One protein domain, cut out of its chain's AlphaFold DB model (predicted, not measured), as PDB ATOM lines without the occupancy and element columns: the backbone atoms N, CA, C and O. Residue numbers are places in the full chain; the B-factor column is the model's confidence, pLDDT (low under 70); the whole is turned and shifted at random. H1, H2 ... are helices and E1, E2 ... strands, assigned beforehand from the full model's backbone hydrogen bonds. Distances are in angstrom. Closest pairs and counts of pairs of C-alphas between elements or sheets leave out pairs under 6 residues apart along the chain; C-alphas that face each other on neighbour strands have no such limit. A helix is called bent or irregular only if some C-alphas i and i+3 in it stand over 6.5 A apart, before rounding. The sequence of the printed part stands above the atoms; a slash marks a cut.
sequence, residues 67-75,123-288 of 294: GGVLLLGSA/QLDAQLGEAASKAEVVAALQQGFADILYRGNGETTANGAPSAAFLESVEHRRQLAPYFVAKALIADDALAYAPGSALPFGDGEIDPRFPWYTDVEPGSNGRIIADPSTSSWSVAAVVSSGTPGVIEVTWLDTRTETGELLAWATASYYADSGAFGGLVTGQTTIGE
ATOM      1  N   GLY A  67     151.654  97.165 130.644       35.19
ATOM      2  CA  GLY A  67     152.646  97.798 129.755       35.19
ATOM      3  C   GLY A  67     153.298  99.100 130.256       35.19
ATOM      4  O   GLY A  67     152.594  99.995 130.697       35.19
ATOM      5  N   GLY A  68     154.634  99.173 130.126       39.75
ATOM      6  CA  GLY A  68     155.544 100.342 130.057       39.75
ATOM      7  C   GLY A  68     155.185 101.668 130.751       39.75
ATOM      8  O   GLY A  68     154.222 102.336 130.377       39.75
ATOM      9  N   VAL A  69     156.046 102.113 131.678       40.34
ATOM     10  CA  VAL A  69     155.950 103.415 132.371       40.34
ATOM     11  C   VAL A  69     157.215 104.228 132.145       40.34
ATOM     12  O   VAL A  69     158.304 103.777 132.502       40.34
ATOM     13  N   LEU A  70     157.065 105.458 131.657       41.84
ATOM     14  CA  LEU A  70     158.094 106.492 131.731       41.84
ATOM     15  C   LEU A  70     157.640 107.542 132.755       41.84
ATOM     16  O   LEU A  70     156.722 108.322 132.508       41.84
ATOM     17  N   LEU A  71     158.259 107.521 133.940       42.22
ATOM     18  CA  LEU A  71     158.057 108.543 134.969       42.22
ATOM     19  C   LEU A  71     159.026 109.698 134.707       42.22
ATOM     20  O   LEU A  71     160.232 109.552 134.910       42.22
ATOM     21  N   LEU A  72     158.499 110.841 134.278       45.19
ATOM     22  CA  LEU A  72     159.244 112.096 134.234       45.19
ATOM     23  C   LEU A  72     159.067 112.768 135.600       45.19
ATOM     24  O   LEU A  72     157.964 113.112 136.015       45.19
ATOM     25  N   GLY A  73     160.154 112.784 136.371       31.61
ATOM     26  CA  GLY A  73     160.124 113.017 137.810       31.61
ATOM     27  C   GLY A  73     159.608 114.398 138.208       31.61
ATOM     28  O   GLY A  73     160.197 115.415 137.860       31.61
ATOM     29  N   SER A  74     158.588 114.412 139.062       36.94
ATOM     30  CA  SER A  74     158.318 115.510 139.989       36.94
ATOM     31  C   SER A  74     158.310 114.939 141.409       36.94
ATOM     32  O   SER A  74     157.565 114.015 141.739       36.94
ATOM     33  N   ALA A  75     159.224 115.422 142.251       29.50
ATOM     34  CA  ALA A  75     159.288 115.045 143.657       29.50
ATOM     35  C   ALA A  75     158.153 115.756 144.410       29.50
ATOM     36  O   ALA A  75     158.264 116.933 144.735       29.50
ATOM     37  N   GLN A 123     158.300  99.149 119.746       82.75
ATOM     38  CA  GLN A 123     157.200  99.968 119.246       82.75
ATOM     39  C   GLN A 123     156.530 100.766 120.371       82.75
ATOM     40  O   GLN A 123     156.256 101.951 120.190       82.75
ATOM     41  N   LEU A 124     156.276 100.137 121.521       82.25
ATOM     42  CA  LEU A 124     155.693 100.805 122.681       82.25
ATOM     43  C   LEU A 124     156.622 101.903 123.215       82.25
ATOM     44  O   LEU A 124     156.157 103.013 123.457       82.25
ATOM     45  N   ASP A 125     157.921 101.633 123.329       80.19
ATOM     46  CA  ASP A 125     158.922 102.609 123.770       80.19
ATOM     47  C   ASP A 125     158.986 103.813 122.825       80.19
ATOM     48  O   ASP A 125     159.012 104.960 123.276       80.19
ATOM     49  N   ALA A 126     158.944 103.577 121.509       87.62
ATOM     50  CA  ALA A 126     158.901 104.652 120.521       87.62
ATOM     51  C   ALA A 126     157.632 105.508 120.664       87.62
ATOM     52  O   ALA A 126     157.709 106.736 120.627       87.62
ATOM     53  N   GLN A 127     156.473 104.875 120.869       89.12
ATOM     54  CA  GLN A 127     155.210 105.588 121.069       89.12
ATOM     55  C   GLN A 127     155.216 106.390 122.377       89.12
ATOM     56  O   GLN A 127     154.786 107.543 122.379       89.12
ATOM     57  N   LEU A 128     155.725 105.817 123.476       84.88
ATOM     58  CA  LEU A 128     155.867 106.508 124.760       84.88
ATOM     59  C   LEU A 128     156.810 107.709 124.639       84.88
ATOM     60  O   LEU A 128     156.490 108.784 125.140       84.88
ATOM     61  N   GLY A 129     157.934 107.553 123.934       84.00
ATOM     62  CA  GLY A 129     158.874 108.640 123.671       84.00
ATOM     63  C   GLY A 129     158.260 109.772 122.844       84.00
ATOM     64  O   GLY A 129     158.432 110.946 123.173       84.00
ATOM     65  N   GLU A 130     157.495 109.442 121.801       94.81
ATOM     66  CA  GLU A 130     156.813 110.448 120.980       94.81
ATOM     67  C   GLU A 130     155.720 111.185 121.769       94.81
ATOM     68  O   GLU A 130     155.644 112.416 121.719       94.81
ATOM     69  N   ALA A 131     154.910 110.448 122.536       93.38
ATOM     70  CA  ALA A 131     153.886 111.021 123.402       93.38
ATOM     71  C   ALA A 131     154.505 111.954 124.452       93.38
ATOM     72  O   ALA A 131     154.009 113.063 124.636       93.38
ATOM     73  N   ALA A 132     155.608 111.542 125.087       92.00
ATOM     74  CA  ALA A 132     156.336 112.354 126.057       92.00
ATOM     75  C   ALA A 132     156.867 113.649 125.436       92.00
ATOM     76  O   ALA A 132     156.580 114.731 125.942       92.00
ATOM     77  N   SER A 133     157.548 113.562 124.291       95.88
ATOM     78  CA  SER A 133     158.079 114.742 123.603       95.88
ATOM     79  C   SER A 133     156.974 115.731 123.221       95.88
ATOM     80  O   SER A 133     157.085 116.929 123.477       95.88
ATOM     81  N   LYS A 134     155.857 115.250 122.662       98.06
ATOM     82  CA  LYS A 134     154.716 116.117 122.329       98.06
ATOM     83  C   LYS A 134     154.041 116.684 123.576       98.06
ATOM     84  O   LYS A 134     153.588 117.826 123.548       98.06
ATOM     85  N   ALA A 135     153.986 115.917 124.661       95.25
ATOM     86  CA  ALA A 135     153.420 116.369 125.921       95.25
ATOM     87  C   ALA A 135     154.246 117.493 126.550       95.25
ATOM     88  O   ALA A 135     153.662 118.446 127.061       95.25
ATOM     89  N   GLU A 136     155.575 117.428 126.468       97.00
ATOM     90  CA  GLU A 136     156.464 118.507 126.909       97.00
ATOM     91  C   GLU A 136     156.229 119.787 126.103       97.00
ATOM     92  O   GLU A 136     156.135 120.870 126.679       97.00
ATOM     93  N   VAL A 137     156.044 119.672 124.782       98.25
ATOM     94  CA  VAL A 137     155.713 120.838 123.951       98.25
ATOM     95  C   VAL A 137     154.358 121.428 124.337       98.25
ATOM     96  O   VAL A 137     154.239 122.642 124.476       98.25
ATOM     97  N   VAL A 138     153.341 120.592 124.565       97.75
ATOM     98  CA  VAL A 138     152.030 121.063 125.040       97.75
ATOM     99  C   VAL A 138     152.148 121.745 126.404       97.75
ATOM    100  O   VAL A 138     151.544 122.797 126.585       97.75
ATOM    101  N   ALA A 139     152.949 121.214 127.332       95.88
ATOM    102  CA  ALA A 139     153.192 121.839 128.634       95.88
ATOM    103  C   ALA A 139     153.821 123.232 128.479       95.88
ATOM    104  O   ALA A 139     153.324 124.203 129.044       95.88
ATOM    105  N   ALA A 140     154.857 123.350 127.641       96.75
ATOM    106  CA  ALA A 140     155.511 124.623 127.351       96.75
ATOM    107  C   ALA A 140     154.557 125.628 126.681       96.75
ATOM    108  O   ALA A 140     154.557 126.812 127.019       96.75
ATOM    109  N   LEU A 141     153.703 125.168 125.763       97.06
ATOM    110  CA  LEU A 141     152.675 126.008 125.152       97.06
ATOM    111  C   LEU A 141     151.614 126.432 126.179       97.06
ATOM    112  O   LEU A 141     151.235 127.599 126.203       97.06
ATOM    113  N   GLN A 142     151.160 125.552 127.070       94.81
ATOM    114  CA  GLN A 142     150.236 125.946 128.140       94.81
ATOM    115  C   GLN A 142     150.872 126.971 129.086       94.81
ATOM    116  O   GLN A 142     150.221 127.957 129.426       94.81
ATOM    117  N   GLN A 143     152.161 126.826 129.404       94.31
ATOM    118  CA  GLN A 143     152.907 127.843 130.148       94.31
ATOM    119  C   GLN A 143     152.980 129.181 129.397       94.31
ATOM    120  O   GLN A 143     152.837 130.241 130.002       94.31
ATOM    121  N   GLY A 144     153.141 129.153 128.071       95.12
ATOM    122  CA  GLY A 144     153.180 130.355 127.235       95.12
ATOM    123  C   GLY A 144     151.923 131.225 127.340       95.12
ATOM    124  O   GLY A 144     152.014 132.446 127.227       95.12
ATOM    125  N   PHE A 145     150.754 130.642 127.643       92.69
ATOM    126  CA  PHE A 145     149.561 131.446 127.913       92.69
ATOM    127  C   PHE A 145     149.706 132.327 129.152       92.69
ATOM    128  O   PHE A 145     149.210 133.453 129.129       92.69
ATOM    129  N   ALA A 146     150.364 131.850 130.211       90.06
ATOM    130  CA  ALA A 146     150.558 132.639 131.422       90.06
ATOM    131  C   ALA A 146     151.374 133.906 131.124       90.06
ATOM    132  O   ALA A 146     150.972 134.990 131.537       90.06
ATOM    133  N   ASP A 147     152.440 133.799 130.321       93.75
ATOM    134  CA  ASP A 147     153.248 134.953 129.897       93.75
ATOM    135  C   ASP A 147     152.443 135.959 129.063       93.75
ATOM    136  O   ASP A 147     152.424 137.152 129.372       93.75
ATOM    137  N   ILE A 148     151.723 135.478 128.042       93.44
ATOM    138  CA  ILE A 148     150.903 136.332 127.170       93.44
ATOM    139  C   ILE A 148     149.859 137.093 127.995       93.44
ATOM    140  O   ILE A 148     149.677 138.300 127.832       93.44
ATOM    141  N   LEU A 149     149.164 136.387 128.891       90.12
ATOM    142  CA  LEU A 149     148.112 136.969 129.719       90.12
ATOM    143  C   LEU A 149     148.677 137.928 130.776       90.12
ATOM    144  O   LEU A 149     148.077 138.976 131.010       90.12
ATOM    145  N   TYR A 150     149.832 137.612 131.367       92.06
ATOM    146  CA  TYR A 150     150.525 138.479 132.318       92.06
ATOM    147  C   TYR A 150     151.002 139.783 131.673       92.06
ATOM    148  O   TYR A 150     150.735 140.858 132.207       92.06
ATOM    149  N   ARG A 151     151.630 139.727 130.489       92.75
ATOM    150  CA  ARG A 151     152.015 140.935 129.731       92.75
ATOM    151  C   ARG A 151     150.811 141.793 129.341       92.75
ATOM    152  O   ARG A 151     150.941 143.009 129.240       92.75
ATOM    153  N   GLY A 152     149.647 141.165 129.177       89.81
ATOM    154  CA  GLY A 152     148.374 141.842 128.950       89.81
ATOM    155  C   GLY A 152     147.808 142.589 130.162       89.81
ATOM    156  O   GLY A 152     146.831 143.330 130.007       89.81
ATOM    157  N   ASN A 153     148.376 142.425 131.365       88.75
ATOM    158  CA  ASN A 153     147.920 143.130 132.563       88.75
ATOM    159  C   ASN A 153     147.968 144.652 132.340       88.75
ATOM    160  O   ASN A 153     149.024 145.242 132.130       88.75
ATOM    161  N   GLY A 154     146.807 145.310 132.425       81.25
ATOM    162  CA  GLY A 154     146.707 146.766 132.281       81.25
ATOM    163  C   GLY A 154     146.696 147.283 130.838       81.25
ATOM    164  O   GLY A 154     146.682 148.502 130.647       81.25
ATOM    165  N   GLU A 155     146.653 146.408 129.828       84.50
ATOM    166  CA  GLU A 155     146.412 146.841 128.451       84.50
ATOM    167  C   GLU A 155     145.057 147.555 128.345       84.50
ATOM    168  O   GLU A 155     144.019 147.053 128.778       84.50
ATOM    169  N   THR A 156     145.061 148.743 127.738       75.44
ATOM    170  CA  THR A 156     143.837 149.481 127.414       75.44
ATOM    171  C   THR A 156     143.567 149.361 125.924       75.44
ATOM    172  O   THR A 156     144.453 149.551 125.091       75.44
ATOM    173  N   THR A 157     142.331 149.025 125.572       76.81
ATOM    174  CA  THR A 157     141.915 148.915 124.177       76.81
ATOM    175  C   THR A 157     141.270 150.220 123.727       76.81
ATOM    176  O   THR A 157     140.328 150.726 124.336       76.81
ATOM    177  N   ALA A 158     141.775 150.802 122.640       72.44
ATOM    178  CA  ALA A 158     141.142 151.966 122.034       72.44
ATOM    179  C   ALA A 158     139.945 151.517 121.182       72.44
ATOM    180  O   ALA A 158     140.093 150.686 120.287       72.44
ATOM    181  N   ASN A 159     138.764 152.093 121.426       76.19
ATOM    182  CA  ASN A 159     137.579 151.956 120.564       76.19
ATOM    183  C   ASN A 159     137.155 150.503 120.253       76.19
ATOM    184  O   ASN A 159     136.682 150.216 119.155       76.19
ATOM    185  N   GLY A 160     137.328 149.577 121.204       70.00
ATOM    186  CA  GLY A 160     136.943 148.171 121.031       70.00
ATOM    187  C   GLY A 160     137.866 147.355 120.117       70.00
ATOM    188  O   GLY A 160     137.503 146.239 119.742       70.00
ATOM    189  N   ALA A 161     139.041 147.880 119.755       83.31
ATOM    190  CA  ALA A 161     140.076 147.094 119.092       83.31
ATOM    191  C   ALA A 161     140.585 145.971 120.022       83.31
ATOM    192  O   ALA A 161     140.663 146.182 121.233       83.31
ATOM    193  N   PRO A 162     140.948 144.787 119.501       83.00
ATOM    194  CA  PRO A 162     141.546 143.745 120.327       83.00
ATOM    195  C   PRO A 162     142.891 144.207 120.900       83.00
ATOM    196  O   PRO A 162     143.639 144.925 120.237       83.00
ATOM    197  N   SER A 163     143.194 143.777 122.123       85.81
ATOM    198  CA  SER A 163     144.470 144.065 122.780       85.81
ATOM    199  C   SER A 163     145.626 143.286 122.124       85.81
ATOM    200  O   SER A 163     145.388 142.324 121.382       85.81
ATOM    201  N   ALA A 164     146.878 143.682 122.372       89.50
ATOM    202  CA  ALA A 164     148.035 142.991 121.798       89.50
ATOM    203  C   ALA A 164     148.155 141.573 122.371       89.50
ATOM    204  O   ALA A 164     148.236 140.613 121.601       89.50
ATOM    205  N   ALA A 165     148.022 141.433 123.694       88.50
ATOM    206  CA  ALA A 165     147.956 140.135 124.363       88.50
ATOM    207  C   ALA A 165     146.826 139.248 123.815       88.50
ATOM    208  O   ALA A 165     147.001 138.041 123.640       88.50
ATOM    209  N   PHE A 166     145.667 139.825 123.471       86.88
ATOM    210  CA  PHE A 166     144.601 139.060 122.828       86.88
ATOM    211  C   PHE A 166     145.040 138.505 121.464       86.88
ATOM    212  O   PHE A 166     144.866 137.309 121.215       86.88
ATOM    213  N   LEU A 167     145.592 139.346 120.583       90.38
ATOM    214  CA  LEU A 167     146.033 138.926 119.247       90.38
ATOM    215  C   LEU A 167     147.130 137.858 119.323       90.38
ATOM    216  O   LEU A 167     147.086 136.880 118.578       90.38
ATOM    217  N   GLU A 168     148.058 138.009 120.264       93.00
ATOM    218  CA  GLU A 168     149.095 137.019 120.540       93.00
ATOM    219  C   GLU A 168     148.486 135.702 121.041       93.00
ATOM    220  O   GLU A 168     148.809 134.638 120.519       93.00
ATOM    221  N   SER A 169     147.499 135.756 121.945       90.25
ATOM    222  CA  SER A 169     146.788 134.556 122.411       90.25
ATOM    223  C   SER A 169     146.068 133.815 121.278       90.25
ATOM    224  O   SER A 169     145.944 132.593 121.325       90.25
ATOM    225  N   VAL A 170     145.588 134.528 120.252       90.69
ATOM    226  CA  VAL A 170     144.949 133.919 119.077       90.69
ATOM    227  C   VAL A 170     145.963 133.158 118.235       90.69
ATOM    228  O   VAL A 170     145.661 132.052 117.791       90.69
ATOM    229  N   GLU A 171     147.153 133.716 118.025       92.81
ATOM    230  CA  GLU A 171     148.222 133.002 117.327       92.81
ATOM    231  C   GLU A 171     148.704 131.798 118.140       92.81
ATOM    232  O   GLU A 171     148.874 130.705 117.605       92.81
ATOM    233  N   HIS A 172     148.796 131.954 119.457       93.94
ATOM    234  CA  HIS A 172     149.179 130.879 120.364       93.94
ATOM    235  C   HIS A 172     148.219 129.681 120.315       93.94
ATOM    236  O   HIS A 172     148.642 128.527 120.243       93.94
ATOM    237  N   ARG A 173     146.904 129.936 120.225       93.75
ATOM    238  CA  ARG A 173     145.885 128.889 119.999       93.75
ATOM    239  C   ARG A 173     146.142 128.087 118.720       93.75
ATOM    240  O   ARG A 173     145.873 126.885 118.697       93.75
ATOM    241  N   ARG A 174     146.645 128.727 117.655       94.31
ATOM    242  CA  ARG A 174     146.974 128.046 116.388       94.31
ATOM    243  C   ARG A 174     148.176 127.124 116.529       94.31
ATOM    244  O   ARG A 174     148.206 126.098 115.862       94.31
ATOM    245  N   GLN A 175     149.121 127.454 117.407       96.00
ATOM    246  CA  GLN A 175     150.280 126.604 117.692       96.00
ATOM    247  C   GLN A 175     149.893 125.346 118.478       96.00
ATOM    248  O   GLN A 175     150.458 124.283 118.243       96.00
ATOM    249  N   LEU A 176     148.900 125.439 119.369       94.62
ATOM    250  CA  LEU A 176     148.383 124.288 120.121       94.62
ATOM    251  C   LEU A 176     147.522 123.345 119.275       94.62
ATOM    252  O   LEU A 176     147.565 122.135 119.484       94.62
ATOM    253  N   ALA A 177     146.741 123.875 118.331       95.38
ATOM    254  CA  ALA A 177     145.741 123.100 117.591       95.38
ATOM    255  C   ALA A 177     146.267 121.788 116.954       95.38
ATOM    256  O   ALA A 177     145.587 120.773 117.101       95.38
ATOM    257  N   PRO A 178     147.457 121.739 116.314       96.94
ATOM    258  CA  PRO A 178     147.975 120.524 115.680       96.94
ATOM    259  C   PRO A 178     148.292 119.378 116.647       96.94
ATOM    260  O   PRO A 178     148.387 118.233 116.213       96.94
ATOM    261  N   TYR A 179     148.454 119.661 117.943       97.88
ATOM    262  CA  TYR A 179     148.718 118.630 118.950       97.88
ATOM    263  C   TYR A 179     147.461 117.859 119.348       97.88
ATOM    264  O   TYR A 179     147.572 116.849 120.038       97.88
ATOM    265  N   PHE A 180     146.276 118.292 118.913       97.12
ATOM    266  CA  PHE A 180     145.010 117.679 119.285       97.12
ATOM    267  C   PHE A 180     144.258 117.156 118.068       97.12
ATOM    268  O   PHE A 180     144.219 117.771 117.004       97.12
ATOM    269  N   VAL A 181     143.611 116.004 118.230       95.94
ATOM    270  CA  VAL A 181     142.713 115.461 117.210       95.94
ATOM    271  C   VAL A 181     141.559 116.434 116.971       95.94
ATOM    272  O   VAL A 181     141.030 117.016 117.915       95.94
ATOM    273  N   ALA A 182     141.087 116.554 115.728       92.94
ATOM    274  CA  ALA A 182     140.025 117.505 115.377       92.94
ATOM    275  C   ALA A 182     138.763 117.368 116.254       92.94
ATOM    276  O   ALA A 182     138.157 118.364 116.628       92.94
ATOM    277  N   LYS A 183     138.401 116.139 116.656       89.12
ATOM    278  CA  LYS A 183     137.256 115.869 117.550       89.12
ATOM    279  C   LYS A 183     137.421 116.404 118.982       89.12
ATOM    280  O   LYS A 183     136.446 116.422 119.722       89.12
ATOM    281  N   ALA A 184     138.643 116.737 119.397       88.00
ATOM    282  CA  ALA A 184     138.926 117.337 120.696       88.00
ATOM    283  C   ALA A 184     138.775 118.867 120.666       88.00
ATOM    284  O   ALA A 184     138.697 119.483 121.723       88.00
ATOM    285  N   LEU A 185     138.712 119.477 119.477       90.19
ATOM    286  CA  LEU A 185     138.464 120.904 119.313       90.19
ATOM    287  C   LEU A 185     136.956 121.151 119.433       90.19
ATOM    288  O   LEU A 185     136.174 120.712 118.591       90.19
ATOM    289  N   ILE A 186     136.548 121.803 120.519       85.88
ATOM    290  CA  ILE A 186     135.135 122.021 120.864       85.88
ATOM    291  C   ILE A 186     134.620 123.307 120.217       85.88
ATOM    292  O   ILE A 186     133.473 123.383 119.777       85.88
ATOM    293  N   ALA A 187     135.464 124.334 120.163       83.38
ATOM    294  CA  ALA A 187     135.154 125.568 119.473       83.38
ATOM    295  C   ALA A 187     135.269 125.387 117.955       83.38
ATOM    296  O   ALA A 187     136.238 124.822 117.450       83.38
ATOM    297  N   ASP A 188     134.338 125.964 117.201       84.06
ATOM    298  CA  ASP A 188     134.567 126.178 115.774       84.06
ATOM    299  C   ASP A 188     135.783 127.092 115.574       84.06
ATOM    300  O   ASP A 188     135.944 128.068 116.305       84.06
ATOM    301  N   ASP A 189     136.600 126.843 114.551       84.12
ATOM    302  CA  ASP A 189     137.808 127.636 114.263       84.12
ATOM    303  C   ASP A 189     137.528 129.136 114.144       84.12
ATOM    304  O   ASP A 189     138.248 129.963 114.704       84.12
ATOM    305  N   ALA A 190     136.432 129.500 113.474       83.44
ATOM    306  CA  ALA A 190     136.028 130.896 113.346       83.44
ATOM    307  C   ALA A 190     135.780 131.553 114.715       83.44
ATOM    308  O   ALA A 190     136.061 132.735 114.886       83.44
ATOM    309  N   LEU A 191     135.276 130.791 115.689       81.12
ATOM    310  CA  LEU A 191     135.034 131.268 117.046       81.12
ATOM    311  C   LEU A 191     136.280 131.161 117.925       81.12
ATOM    312  O   LEU A 191     136.488 132.033 118.757       81.12
ATOM    313  N   ALA A 192     137.123 130.147 117.736       82.56
ATOM    314  CA  ALA A 192     138.343 129.946 118.510       82.56
ATOM    315  C   ALA A 192     139.358 131.086 118.335       82.56
ATOM    316  O   ALA A 192     140.159 131.347 119.235       82.56
ATOM    317  N   TYR A 193     139.307 131.784 117.196       84.94
ATOM    318  CA  TYR A 193     140.234 132.860 116.840       84.94
ATOM    319  C   TYR A 193     139.589 134.256 116.809       84.94
ATOM    320  O   TYR A 193     140.255 135.229 116.451       84.94
ATOM    321  N   ALA A 194     138.307 134.383 117.166       79.00
ATOM    322  CA  ALA A 194     137.594 135.658 117.113       79.00
ATOM    323  C   ALA A 194     137.858 136.540 118.351       79.00
ATOM    324  O   ALA A 194     137.809 136.047 119.482       79.00
ATOM    325  N   PRO A 195     138.042 137.865 118.181       67.75
ATOM    326  CA  PRO A 195     137.997 138.834 119.278       67.75
ATOM    327  C   PRO A 195     136.770 138.671 120.174       67.75
ATOM    328  O   PRO A 195     135.644 138.585 119.689       67.75
ATOM    329  N   GLY A 196     136.987 138.627 121.492       59.75
ATOM    330  CA  GLY A 196     135.905 138.498 122.472       59.75
ATOM    331  C   GLY A 196     135.303 137.094 122.598       59.75
ATOM    332  O   GLY A 196     134.286 136.929 123.273       59.75
ATOM    333  N   SER A 197     135.919 136.068 121.997       56.59
ATOM    334  CA  SER A 197     135.516 134.669 122.156       56.59
ATOM    335  C   SER A 197     135.862 134.128 123.555       56.59
ATOM    336  O   SER A 197     136.735 133.277 123.726       56.59
ATOM    337  N   ALA A 198     135.178 134.596 124.593       54.47
ATOM    338  CA  ALA A 198     135.100 133.860 125.849       54.47
ATOM    339  C   ALA A 198     134.072 132.745 125.653       54.47
ATOM    340  O   ALA A 198     132.912 132.888 126.043       54.47
ATOM    341  N   LEU A 199     134.450 131.687 124.930       55.34
ATOM    342  CA  LEU A 199     133.522 130.603 124.646       55.34
ATOM    343  C   LEU A 199     133.182 129.897 125.959       55.34
ATOM    344  O   LEU A 199     134.080 129.388 126.629       55.34
ATOM    345  N   PRO A 200     131.903 129.890 126.372       50.75
ATOM    346  CA  PRO A 200     131.491 129.052 127.474       50.75
ATOM    347  C   PRO A 200     131.503 127.615 126.959       50.75
ATOM    348  O   PRO A 200     130.577 127.197 126.264       50.75
ATOM    349  N   PHE A 201     132.557 126.877 127.275       61.12
ATOM    350  CA  PHE A 201     132.511 125.425 127.196       61.12
ATOM    351  C   PHE A 201     131.542 124.914 128.274       61.12
ATOM    352  O   PHE A 201     131.337 125.586 129.294       61.12
ATOM    353  N   GLY A 202     130.854 123.800 128.010       49.38
ATOM    354  CA  GLY A 202     129.954 123.186 128.981       49.38
ATOM    355  C   GLY A 202     130.667 122.793 130.279       49.38
ATOM    356  O   GLY A 202     131.890 122.868 130.395       49.38
ATOM    357  N   ASP A 203     129.900 122.369 131.283       50.88
ATOM    358  CA  ASP A 203     130.472 121.899 132.549       50.88
ATOM    359  C   ASP A 203     131.442 120.728 132.290       50.88
ATOM    360  O   ASP A 203     131.029 119.670 131.815       50.88
ATOM    361  N   GLY A 204     132.729 120.927 132.598       55.03
ATOM    362  CA  GLY A 204     133.792 119.935 132.387       55.03
ATOM    363  C   GLY A 204     134.323 119.834 130.952       55.03
ATOM    364  O   GLY A 204     135.166 118.985 130.683       55.03
ATOM    365  N   GLU A 205     133.858 120.682 130.035       65.62
ATOM    366  CA  GLU A 205     134.385 120.772 128.675       65.62
ATOM    367  C   GLU A 205     135.472 121.848 128.608       65.62
ATOM    368  O   GLU A 205     135.324 122.940 129.160       65.62
ATOM    369  N   ILE A 206     136.562 121.558 127.904       79.44
ATOM    370  CA  ILE A 206     137.597 122.538 127.587       79.44
ATOM    371  C   ILE A 206     138.077 122.322 126.159       79.44
ATOM    372  O   ILE A 206     138.381 121.202 125.754       79.44
ATOM    373  N   ASP A 207     138.135 123.398 125.378       88.81
ATOM    374  CA  ASP A 207     138.849 123.347 124.110       88.81
ATOM    375  C   ASP A 207     140.357 123.427 124.389       88.81
ATOM    376  O   ASP A 207     140.807 124.392 125.017       88.81
ATOM    377  N   PRO A 208     141.151 122.451 123.921       91.62
ATOM    378  CA  PRO A 208     142.560 122.329 124.280       91.62
ATOM    379  C   PRO A 208     143.424 123.492 123.786       91.62
ATOM    380  O   PRO A 208     144.542 123.661 124.269       91.62
ATOM    381  N   ARG A 209     142.923 124.300 122.842       93.12
ATOM    382  CA  ARG A 209     143.624 125.489 122.358       93.12
ATOM    383  C   ARG A 209     143.620 126.620 123.374       93.12
ATOM    384  O   ARG A 209     144.429 127.520 123.232       93.12
ATOM    385  N   PHE A 210     142.710 126.624 124.342       90.62
ATOM    386  CA  PHE A 210     142.592 127.679 125.346       90.62
ATOM    387  C   PHE A 210     143.461 127.369 126.575       90.62
ATOM    388  O   PHE A 210     143.816 126.206 126.781       90.62
ATOM    389  N   PRO A 211     143.801 128.378 127.400       90.44
ATOM    390  CA  PRO A 211     144.502 128.142 128.657       90.44
ATOM    391  C   PRO A 211     143.678 127.241 129.579       90.44
ATOM    392  O   PRO A 211     142.494 127.497 129.817       90.44
ATOM    393  N   TRP A 212     144.309 126.197 130.116       88.00
ATOM    394  CA  TRP A 212     143.664 125.245 131.031       88.00
ATOM    395  C   TRP A 212     143.519 125.783 132.454       88.00
ATOM    396  O   TRP A 212     142.550 125.496 133.165       88.00
ATOM    397  N   TYR A 213     144.485 126.599 132.856       85.75
ATOM    398  CA  TYR A 213     144.522 127.295 134.128       85.75
ATOM    399  C   TYR A 213     145.087 128.697 133.920       85.75
ATOM    400  O   TYR A 213     145.797 128.971 132.952       85.75
ATOM    401  N   THR A 214     144.722 129.613 134.804       86.38
ATOM    402  CA  THR A 214     145.275 130.962 134.825       86.38
ATOM    403  C   THR A 214     145.381 131.378 136.278       86.38
ATOM    404  O   THR A 214     144.351 131.588 136.925       86.38
ATOM    405  N   ASP A 215     146.611 131.469 136.777       85.44
ATOM    406  CA  ASP A 215     146.858 131.939 138.133       85.44
ATOM    407  C   ASP A 215     146.607 133.447 138.228       85.44
ATOM    408  O   ASP A 215     146.808 134.204 137.272       85.44
ATOM    409  N   VAL A 216     146.135 133.891 139.385       85.88
ATOM    410  CA  VAL A 216     145.796 135.298 139.622       85.88
ATOM    411  C   VAL A 216     146.389 135.763 140.935       85.88
ATOM    412  O   VAL A 216     146.411 135.019 141.914       85.88
ATOM    413  N   GLU A 217     146.822 137.021 140.982       84.50
ATOM    414  CA  GLU A 217     147.413 137.563 142.199       84.50
ATOM    415  C   GLU A 217     146.407 137.520 143.364       84.50
ATOM    416  O   GLU A 217     145.240 137.928 143.194       84.50
ATOM    417  N   PRO A 218     146.832 137.083 144.563       80.25
ATOM    418  CA  PRO A 218     146.008 137.138 145.760       80.25
ATOM    419  C   PRO A 218     145.473 138.553 146.013       80.25
ATOM    420  O   PRO A 218     146.192 139.543 145.926       80.25
ATOM    421  N   GLY A 219     144.178 138.670 146.316       78.06
ATOM    422  CA  GLY A 219     143.537 139.968 146.575       78.06
ATOM    423  C   GLY A 219     143.200 140.798 145.327       78.06
ATOM    424  O   GLY A 219     142.490 141.796 145.444       78.06
ATOM    425  N   SER A 220     143.585 140.365 144.121       79.00
ATOM    426  CA  SER A 220     143.279 141.082 142.870       79.00
ATOM    427  C   SER A 220     141.817 140.968 142.412       79.00
ATOM    428  O   SER A 220     141.434 141.548 141.395       79.00
ATOM    429  N   ASN A 221     140.978 140.199 143.118       75.62
ATOM    430  CA  ASN A 221     139.638 139.791 142.669       75.62
ATOM    431  C   ASN A 221     139.652 139.117 141.280       75.62
ATOM    432  O   ASN A 221     138.710 139.262 140.495       75.62
ATOM    433  N   GLY A 222     140.746 138.416 140.958       74.19
ATOM    434  CA  GLY A 222     140.968 137.763 139.669       74.19
ATOM    435  C   GLY A 222     141.227 138.731 138.513       74.19
ATOM    436  O   GLY A 222     141.052 138.350 137.358       74.19
ATOM    437  N   ARG A 223     141.555 139.997 138.795       76.50
ATOM    438  CA  ARG A 223     141.773 141.026 137.763       76.50
ATOM    439  C   ARG A 223     143.211 141.087 137.274       76.50
ATOM    440  O   ARG A 223     143.426 141.612 136.191       76.50
ATOM    441  N   ILE A 224     144.150 140.601 138.079       85.81
ATOM    442  CA  ILE A 224     145.575 140.650 137.779       85.81
ATOM    443  C   ILE A 224     146.046 139.212 137.653       85.81
ATOM    444  O   ILE A 224     145.868 138.417 138.579       85.81
ATOM    445  N   ILE A 225     146.573 138.879 136.481       89.31
ATOM    446  CA  ILE A 225     147.206 137.587 136.229       89.31
ATOM    447  C   ILE A 225     148.512 137.562 137.016       89.31
ATOM    448  O   ILE A 225     149.228 138.563 137.004       89.31
ATOM    449  N   ALA A 226     148.786 136.467 137.726       90.25
ATOM    450  CA  ALA A 226     150.026 136.333 138.483       90.25
ATOM    451  C   ALA A 226     151.241 136.256 137.543       90.25
ATOM    452  O   ALA A 226     151.104 135.920 136.363       90.25
ATOM    453  N   ASP A 227     152.422 136.579 138.068       93.00
ATOM    454  CA  ASP A 227     153.678 136.444 137.329       93.00
ATOM    455  C   ASP A 227     153.869 134.981 136.872       93.00
ATOM    456  O   ASP A 227     153.752 134.069 137.690       93.00
ATOM    457  N   PRO A 228     154.173 134.715 135.589       92.94
ATOM    458  CA  PRO A 228     154.275 133.355 135.059       92.94
ATOM    459  C   PRO A 228     155.408 132.524 135.680       92.94
ATOM    460  O   PRO A 228     155.486 131.330 135.416       92.94
ATOM    461  N   SER A 229     156.300 133.115 136.481       92.12
ATOM    462  CA  SER A 229     157.316 132.381 137.242       92.12
ATOM    463  C   SER A 229     156.782 131.728 138.525       92.12
ATOM    464  O   SER A 229     157.452 130.855 139.086       92.12
ATOM    465  N   THR A 230     155.581 132.094 138.991       90.81
ATOM    466  CA  THR A 230     155.014 131.570 140.246       90.81
ATOM    467  C   THR A 230     154.461 130.158 140.111       90.81
ATOM    468  O   THR A 230     154.328 129.468 141.125       90.81
ATOM    469  N   SER A 231     154.166 129.704 138.893       88.12
ATOM    470  CA  SER A 231     153.732 128.337 138.612       88.12
ATOM    471  C   SER A 231     154.302 127.804 137.303       88.12
ATOM    472  O   SER A 231     154.816 128.559 136.476       88.12
ATOM    473  N   SER A 232     154.251 126.488 137.128       91.75
ATOM    474  CA  SER A 232     154.794 125.824 135.952       91.75
ATOM    475  C   SER A 232     153.999 124.579 135.588       91.75
ATOM    476  O   SER A 232     153.845 123.668 136.409       91.75
ATOM    477  N   TRP A 233     153.579 124.508 134.323       92.06
ATOM    478  CA  TRP A 233     153.085 123.284 133.706       92.06
ATOM    479  C   TRP A 233     154.226 122.316 133.381       92.06
ATOM    480  O   TRP A 233     155.194 122.658 132.703       92.06
ATOM    481  N   SER A 234     154.072 121.059 133.792       87.69
ATOM    482  CA  SER A 234     155.018 119.979 133.500       87.69
ATOM    483  C   SER A 234     154.309 118.653 133.223       87.69
ATOM    484  O   SER A 234     153.167 118.439 133.636       87.69
ATOM    485  N   VAL A 235     154.983 117.755 132.500       86.50
ATOM    486  CA  VAL A 235     154.511 116.382 132.281       86.50
ATOM    487  C   VAL A 235     154.825 115.557 133.524       86.50
ATOM    488  O   VAL A 235     155.986 115.423 133.899       86.50
ATOM    489  N   ALA A 236     153.800 114.981 134.146       78.81
ATOM    490  CA  ALA A 236     153.956 114.159 135.344       78.81
ATOM    491  C   ALA A 236     153.970 112.658 135.047       78.81
ATOM    492  O   ALA A 236     154.650 111.895 135.732       78.81
ATOM    493  N   ALA A 237     153.216 112.216 134.039       76.31
ATOM    494  CA  ALA A 237     153.151 110.806 133.677       76.31
ATOM    495  C   ALA A 237     152.861 110.614 132.189       76.31
ATOM    496  O   ALA A 237     152.042 111.330 131.614       76.31
ATOM    497  N   VAL A 238     153.508 109.602 131.606       80.44
ATOM    498  CA  VAL A 238     153.246 109.079 130.262       80.44
ATOM    499  C   VAL A 238     153.215 107.558 130.372       80.44
ATOM    500  O   VAL A 238     154.231 106.927 130.679       80.44
ATOM    501  N   VAL A 239     152.034 106.968 130.199       78.62
ATOM    502  CA  VAL A 239     151.800 105.546 130.495       78.62
ATOM    503  C   VAL A 239     150.974 104.873 129.410       78.62
ATOM    504  O   VAL A 239     150.087 105.481 128.817       78.62
ATOM    505  N   SER A 240     151.230 103.590 129.157       78.62
ATOM    506  CA  SER A 240     150.348 102.805 128.289       78.62
ATOM    507  C   SER A 240     148.942 102.723 128.888       78.62
ATOM    508  O   SER A 240     148.778 102.443 130.074       78.62
ATOM    509  N   SER A 241     147.913 102.905 128.061       76.62
ATOM    510  CA  SER A 241     146.518 102.693 128.482       76.62
ATOM    511  C   SER A 241     146.120 101.207 128.542       76.62
ATOM    512  O   SER A 241     145.001 100.876 128.935       76.62
ATOM    513  N   GLY A 242     146.986 100.303 128.064       73.50
ATOM    514  CA  GLY A 242     146.650  98.903 127.777       73.50
ATOM    515  C   GLY A 242     145.876  98.708 126.463       73.50
ATOM    516  O   GLY A 242     145.693  97.577 126.016       73.50
ATOM    517  N   THR A 243     145.454  99.793 125.804       80.56
ATOM    518  CA  THR A 243     144.918  99.757 124.437       80.56
ATOM    519  C   THR A 243     146.056 100.003 123.443       80.56
ATOM    520  O   THR A 243     146.737 101.025 123.555       80.56
ATOM    521  N   PRO A 244     146.283  99.111 122.456       83.00
ATOM    522  CA  PRO A 244     147.341  99.295 121.468       83.00
ATOM    523  C   PRO A 244     147.260 100.658 120.771       83.00
ATOM    524  O   PRO A 244     146.204 101.034 120.261       83.00
ATOM    525  N   GLY A 245     148.379 101.385 120.748       84.19
ATOM    526  CA  GLY A 245     148.473 102.706 120.125       84.19
ATOM    527  C   GLY A 245     147.816 103.845 120.910       84.19
ATOM    528  O   GLY A 245     147.688 104.936 120.357       84.19
ATOM    529  N   VAL A 246     147.406 103.623 122.165       89.38
ATOM    530  CA  VAL A 246     146.847 104.665 123.036       89.38
ATOM    531  C   VAL A 246     147.680 104.802 124.310       89.38
ATOM    532  O   VAL A 246     147.841 103.843 125.070       89.38
ATOM    533  N   ILE A 247     148.173 106.013 124.553       87.12
ATOM    534  CA  ILE A 247     149.008 106.371 125.706       87.12
ATOM    535  C   ILE A 247     148.282 107.435 126.521       87.12
ATOM    536  O   ILE A 247     147.823 108.422 125.961       87.12
ATOM    537  N   GLU A 248     148.185 107.258 127.831       87.12
ATOM    538  CA  GLU A 248     147.651 108.282 128.726       87.12
ATOM    539  C   GLU A 248     148.769 109.218 129.177       87.12
ATOM    540  O   GLU A 248     149.862 108.783 129.553       87.12
ATOM    541  N   VAL A 249     148.477 110.514 129.162       85.75
ATOM    542  CA  VAL A 249     149.390 111.569 129.591       85.75
ATOM    543  C   VAL A 249     148.735 112.399 130.677       85.75
ATOM    544  O   VAL A 249     147.550 112.722 130.596       85.75
ATOM    545  N   THR A 250     149.516 112.745 131.697       86.12
ATOM    546  CA  THR A 250     149.115 113.652 132.774       86.12
ATOM    547  C   THR A 250     150.067 114.835 132.841       86.12
ATOM    548  O   THR A 250     151.284 114.651 132.896       86.12
ATOM    549  N   TRP A 251     149.502 116.036 132.904       89.88
ATOM    550  CA  TRP A 251     150.205 117.278 133.191       89.88
ATOM    551  C   TRP A 251     149.782 117.828 134.547       89.88
ATOM    552  O   TRP A 251     148.620 117.694 134.940       89.88
ATOM    553  N   LEU A 252     150.710 118.493 135.225       85.75
ATOM    554  CA  LEU A 252     150.464 119.206 136.474       85.75
ATOM    555  C   LEU A 252     150.945 120.646 136.332       85.75
ATOM    556  O   LEU A 252     152.013 120.878 135.770       85.75
ATOM    557  N   ASP A 253     150.172 121.576 136.877       83.75
ATOM    558  CA  ASP A 253     150.609 122.935 137.162       83.75
ATOM    559  C   ASP A 253     150.891 123.046 138.652       83.75
ATOM    560  O   ASP A 253     149.997 122.836 139.481       83.75
ATOM    561  N   THR A 254     152.136 123.342 138.996       83.25
ATOM    562  CA  THR A 254     152.575 123.437 140.387       83.25
ATOM    563  C   THR A 254     153.156 124.804 140.676       83.25
ATOM    564  O   THR A 254     153.909 125.338 139.863       83.25
ATOM    565  N   ARG A 255     152.884 125.331 141.868       83.19
ATOM    566  CA  ARG A 255     153.547 126.526 142.383       83.19
ATOM    567  C   ARG A 255     155.051 126.275 142.489       83.19
ATOM    568  O   ARG A 255     155.469 125.345 143.174       83.19
ATOM    569  N   THR A 256     155.858 127.118 141.852       85.75
ATOM    570  CA  THR A 256     157.311 126.917 141.717       85.75
ATOM    571  C   THR A 256     158.025 126.890 143.068       85.75
ATOM    572  O   THR A 256     158.936 126.093 143.274       85.75
ATOM    573  N   GLU A 257     157.604 127.738 144.010       81.25
ATOM    574  CA  GLU A 257     158.256 127.856 145.321       81.25
ATOM    575  C   GLU A 257     157.911 126.709 146.277       81.25
ATOM    576  O   GLU A 257     158.760 126.268 147.051       81.25
ATOM    577  N   THR A 258     156.663 126.234 146.252       76.75
ATOM    578  CA  THR A 258     156.136 125.303 147.265       76.75
ATOM    579  C   THR A 258     155.900 123.891 146.735       76.75
ATOM    580  O   THR A 258     155.724 122.970 147.529       76.75
ATOM    581  N   GLY A 259     155.865 123.704 145.414       73.50
ATOM    582  CA  GLY A 259     155.424 122.462 144.777       73.50
ATOM    583  C   GLY A 259     153.922 122.189 144.930       73.50
ATOM    584  O   GLY A 259     153.466 121.086 144.636       73.50
ATOM    585  N   GLU A 260     153.145 123.163 145.410       79.25
ATOM    586  CA  GLU A 260     151.698 123.034 145.579       79.25
ATOM    587  C   GLU A 260     151.016 122.818 144.226       79.25
ATOM    588  O   GLU A 260     151.220 123.591 143.294       79.25
ATOM    589  N   LEU A 261     150.181 121.784 144.123       78.31
ATOM    590  CA  LEU A 261     149.393 121.525 142.924       78.31
ATOM    591  C   LEU A 261     148.292 122.581 142.777       78.31
ATOM    592  O   LEU A 261     147.414 122.664 143.636       78.31
ATOM    593  N   LEU A 262     148.303 123.323 141.671       76.06
ATOM    594  CA  LEU A 262     147.311 124.349 141.333       76.06
ATOM    595  C   LEU A 262     146.273 123.820 140.337       76.06
ATOM    596  O   LEU A 262     145.069 124.028 140.488       76.06
ATOM    597  N   ALA A 263     146.733 123.085 139.327       82.69
ATOM    598  CA  ALA A 263     145.877 122.495 138.310       82.69
ATOM    599  C   ALA A 263     146.468 121.206 137.747       82.69
ATOM    600  O   ALA A 263     147.640 120.893 137.935       82.69
ATOM    601  N   TRP A 264     145.637 120.436 137.059       83.19
ATOM    602  CA  TRP A 264     146.056 119.223 136.375       83.19
ATOM    603  C   TRP A 264     145.275 119.041 135.080       83.19
ATOM    604  O   TRP A 264     144.164 119.556 134.918       83.19
ATOM    605  N   ALA A 265     145.857 118.276 134.167       85.88
ATOM    606  CA  ALA A 265     145.211 117.868 132.936       85.88
ATOM    607  C   ALA A 265     145.572 116.425 132.595       85.88
ATOM    608  O   ALA A 265     146.687 115.982 132.863       85.88
ATOM    609  N   THR A 266     144.647 115.698 131.981       86.62
ATOM    610  CA  THR A 266     144.900 114.371 131.419       86.62
ATOM    611  C   THR A 266     144.371 114.283 129.998       86.62
ATOM    612  O   THR A 266     143.359 114.901 129.669       86.62
ATOM    613  N   ALA A 267     145.051 113.531 129.138       92.12
ATOM    614  CA  ALA A 267     144.584 113.246 127.785       92.12
ATOM    615  C   ALA A 267     145.145 111.916 127.285       92.12
ATOM    616  O   ALA A 267     146.197 111.464 127.735       92.12
ATOM    617  N   SER A 268     144.485 111.352 126.278       94.12
ATOM    618  CA  SER A 268     144.972 110.173 125.571       94.12
ATOM    619  C   SER A 268     145.669 110.598 124.278       94.12
ATOM    620  O   SER A 268     145.084 111.287 123.441       94.12
ATOM    621  N   TYR A 269     146.915 110.182 124.100       95.69
ATOM    622  CA  TYR A 269     147.666 110.249 122.855       95.69
ATOM    623  C   TYR A 269     147.328 109.053 121.969       95.69
ATOM    624  O   TYR A 269     147.401 107.907 122.415       95.69
ATOM    625  N   TYR A 270     146.995 109.318 120.710       95.75
ATOM    626  CA  TYR A 270     146.663 108.295 119.723       95.75
ATOM    627  C   TYR A 270     147.788 108.197 118.688       95.75
ATOM    628  O   TYR A 270     147.965 109.109 117.877       95.75
ATOM    629  N   ALA A 271     148.546 107.099 118.708       91.88
ATOM    630  CA  ALA A 271     149.745 106.909 117.887       91.88
ATOM    631  C   ALA A 271     149.468 106.880 116.372       91.88
ATOM    632  O   ALA A 271     150.350 107.192 115.582       91.88
ATOM    633  N   ASP A 272     148.250 106.526 115.960       93.69
ATOM    634  CA  ASP A 272     147.816 106.535 114.558       93.69
ATOM    635  C   ASP A 272     147.691 107.955 113.984       93.69
ATOM    636  O   ASP A 272     148.055 108.208 112.838       93.69
ATOM    637  N   SER A 273     147.183 108.884 114.792       95.75
ATOM    638  CA  SER A 273     147.020 110.294 114.438       95.75
ATOM    639  C   SER A 273     148.209 111.158 114.851       95.75
ATOM    640  O   SER A 273     148.375 112.265 114.347       95.75
ATOM    641  N   GLY A 274     149.019 110.669 115.789       96.25
ATOM    642  CA  GLY A 274     150.098 111.423 116.401       96.25
ATOM    643  C   GLY A 274     149.619 112.615 117.236       96.25
ATOM    644  O   GLY A 274     150.360 113.591 117.353       96.25
ATOM    645  N   ALA A 275     148.403 112.574 117.787       97.69
ATOM    646  CA  ALA A 275     147.783 113.701 118.479       97.69
ATOM    647  C   ALA A 275     147.008 113.275 119.738       97.69
ATOM    648  O   ALA A 275     146.618 112.117 119.901       97.69
ATOM    649  N   PHE A 276     146.771 114.235 120.632       97.38
ATOM    650  CA  PHE A 276     146.033 114.061 121.880       97.38
ATOM    651  C   PHE A 276     144.523 114.233 121.688       97.38
ATOM    652  O   PHE A 276     144.062 115.011 120.856       97.38
ATOM    653  N   GLY A 277     143.721 113.566 122.509       93.44
ATOM    654  CA  GLY A 277     142.285 113.801 122.605       93.44
ATOM    655  C   GLY A 277     141.708 113.326 123.932       93.44
ATOM    656  O   GLY A 277     142.394 112.688 124.722       93.44
ATOM    657  N   GLY A 278     140.433 113.637 124.174       87.50
ATOM    658  CA  GLY A 278     139.793 113.311 125.453       87.50
ATOM    659  C   GLY A 278     140.371 114.103 126.626       87.50
ATOM    660  O   GLY A 278     140.450 113.564 127.722       87.50
ATOM    661  N   LEU A 279     140.795 115.349 126.376       89.50
ATOM    662  CA  LEU A 279     141.351 116.231 127.397       89.50
ATOM    663  C   LEU A 279     140.344 116.436 128.537       89.50
ATOM    664  O   LEU A 279     139.196 116.816 128.301       89.50
ATOM    665  N   VAL A 280     140.809 116.226 129.762       83.44
ATOM    666  CA  VAL A 280     140.100 116.549 131.000       83.44
ATOM    667  C   VAL A 280     141.016 117.418 131.846       83.44
ATOM    668  O   VAL A 280     142.199 117.125 131.976       83.44
ATOM    669  N   THR A 281     140.474 118.480 132.434       80.94
ATOM    670  CA  THR A 281     141.229 119.398 133.294       80.94
ATOM    671  C   THR A 281     140.558 119.548 134.646       80.94
ATOM    672  O   THR A 281     139.328 119.584 134.730       80.94
ATOM    673  N   GLY A 282     141.360 119.726 135.689       72.25
ATOM    674  CA  GLY A 282     140.895 120.078 137.023       72.25
ATOM    675  C   GLY A 282     141.790 121.127 137.671       72.25
ATOM    676  O   GLY A 282     142.907 121.378 137.230       72.25
ATOM    677  N   GLN A 283     141.274 121.770 138.715       75.12
ATOM    678  CA  GLN A 283     141.961 122.824 139.463       75.12
ATOM    679  C   GLN A 283     141.790 122.544 140.954       75.12
ATOM    680  O   GLN A 283     140.724 122.083 141.375       75.12
ATOM    681  N   THR A 284     142.815 122.809 141.756       58.50
ATOM    682  CA  THR A 284     142.674 122.800 143.211       58.50
ATOM    683  C   THR A 284     142.014 124.113 143.622       58.50
ATOM    684  O   THR A 284     142.283 125.193 143.093       58.50
ATOM    685  N   THR A 285     141.010 124.024 144.486       48.62
ATOM    686  CA  THR A 285     140.215 125.184 144.884       48.62
ATOM    687  C   THR A 285     141.072 126.197 145.642       48.62
ATOM    688  O   THR A 285     141.238 126.045 146.842       48.62
ATOM    689  N   ILE A 286     141.446 127.280 144.952       41.84
ATOM    690  CA  ILE A 286     141.609 128.641 145.487       41.84
ATOM    691  C   ILE A 286     142.834 128.820 146.400       41.84
ATOM    692  O   ILE A 286     142.841 128.353 147.536       41.84
ATOM    693  N   GLY A 287     143.800 129.630 145.943       32.22
ATOM    694  CA  GLY A 287     144.773 130.278 146.823       32.22
ATOM    695  C   GLY A 287     144.071 130.845 148.055       32.22
ATOM    696  O   GLY A 287     143.057 131.531 147.919       32.22
ATOM    697  N   GLU A 288     144.567 130.467 149.232       26.92
ATOM    698  CA  GLU A 288     143.956 130.697 150.538       26.92
ATOM    699  C   GLU A 288     143.114 131.977 150.598       26.92
ATOM    700  O   GLU A 288     143.599 133.110 150.529       26.92
TER     701      GLU A 288
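Overview. This is residues 67 to 75 and 123 to 288 of the 294 residues of an uncharacterized protein of Plantibacter flavus (UniProt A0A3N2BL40). A twisted sheet of four strands, E1 to E4, has one long helix, H1, packed over one face, mostly over E1 and E2. Past the sheet the chain folds back, and H2 runs beside H1 as the second limb of a helical hairpin, with the small helix H3 near H2 and away from the sheet. The 175 printed residues hold three named helices and then four named strands, in the order H1 H2 H3 E1 E2 E3 E4; the sheet's order is E1 - E2 - E3 - E4, all antiparallel, and the class is mixed, helices and strands. The whole is compact, with a radius of gyration of the C-alphas of 16.8 A and spans of 55 by 39 by 26 A.

Along the chain. E1 is residues 231 to 240, 27.7 A, and begins at C-alpha 231 (153.732, 128.337, 138.612). E2 is residues 246 to 255, 30.0 A; E3 is residues 261 to 270, 26.8 A. E4, residues 275 to 283, 23.6 A, bends by 65 degrees at residue 278 and ends at C-alpha 283 (141.961, 122.824, 139.463). H1 is residues 123 to 151, 42.6 A, from C-alpha 123 (157.200, 99.968, 119.246). H2 is residues 164 to 179, 24.5 A, and is irregular, but only just: C-alphas 175 and 178 are 6.8 A apart. H3 is residues 189 to 192, 4.9 A.

Arrangement. The strands form a meander, each the antiparallel neighbour of the one before, with E1 and E4 as edge strands. Within hydrogen-bond range are N 234 and O 252 across the neighbours E1 and E2, 2.9 A, N 251 and O 265 across the neighbours E2 and E3, 2.8 A, and N 266 and O 280 across the neighbours E3 and E4, 2.8 A. H1 is on the sheet, two layers with a helix on one face; its closest C-alphas to E1 are those of Ala 139 and Trp 233, 5.3 A. H1 and H2 touch as a hairpin, closest at the C-alphas of Ile 148 and Ala 165, 5.6 A, at a shallow tilt of 8 degrees, opposite ways. H2 only grazes the sheet, with residues 177 to 179. H3 is close to H2 but not clearly touching, the closest C-alphas being those of Val 170 and Ala 192, 7.7 A, and is not on the sheet. The O i to N i+4 pairs within range are 23 of 25 in H1 and 10 of 12 in H2; H3 is too short for such a pair.

Size, cuts and confidence. The C-alphas of Gly 67 and Asn 159 are the two farthest apart, 57.0 A. Residues 76 to 122 are not printed, and C-alphas 75 and 123 are 28.8 A apart across the cut. The links H1 to H2 and H3 to E1 are long, with 12 and 38 residues. Residues 69 to 70 pair with residues 238 to 239 of E1, antiparallel. The mean pLDDT of the printed part is 81.5; residues 67 to 75, 195 to 205 and 284 to 288 are under 70.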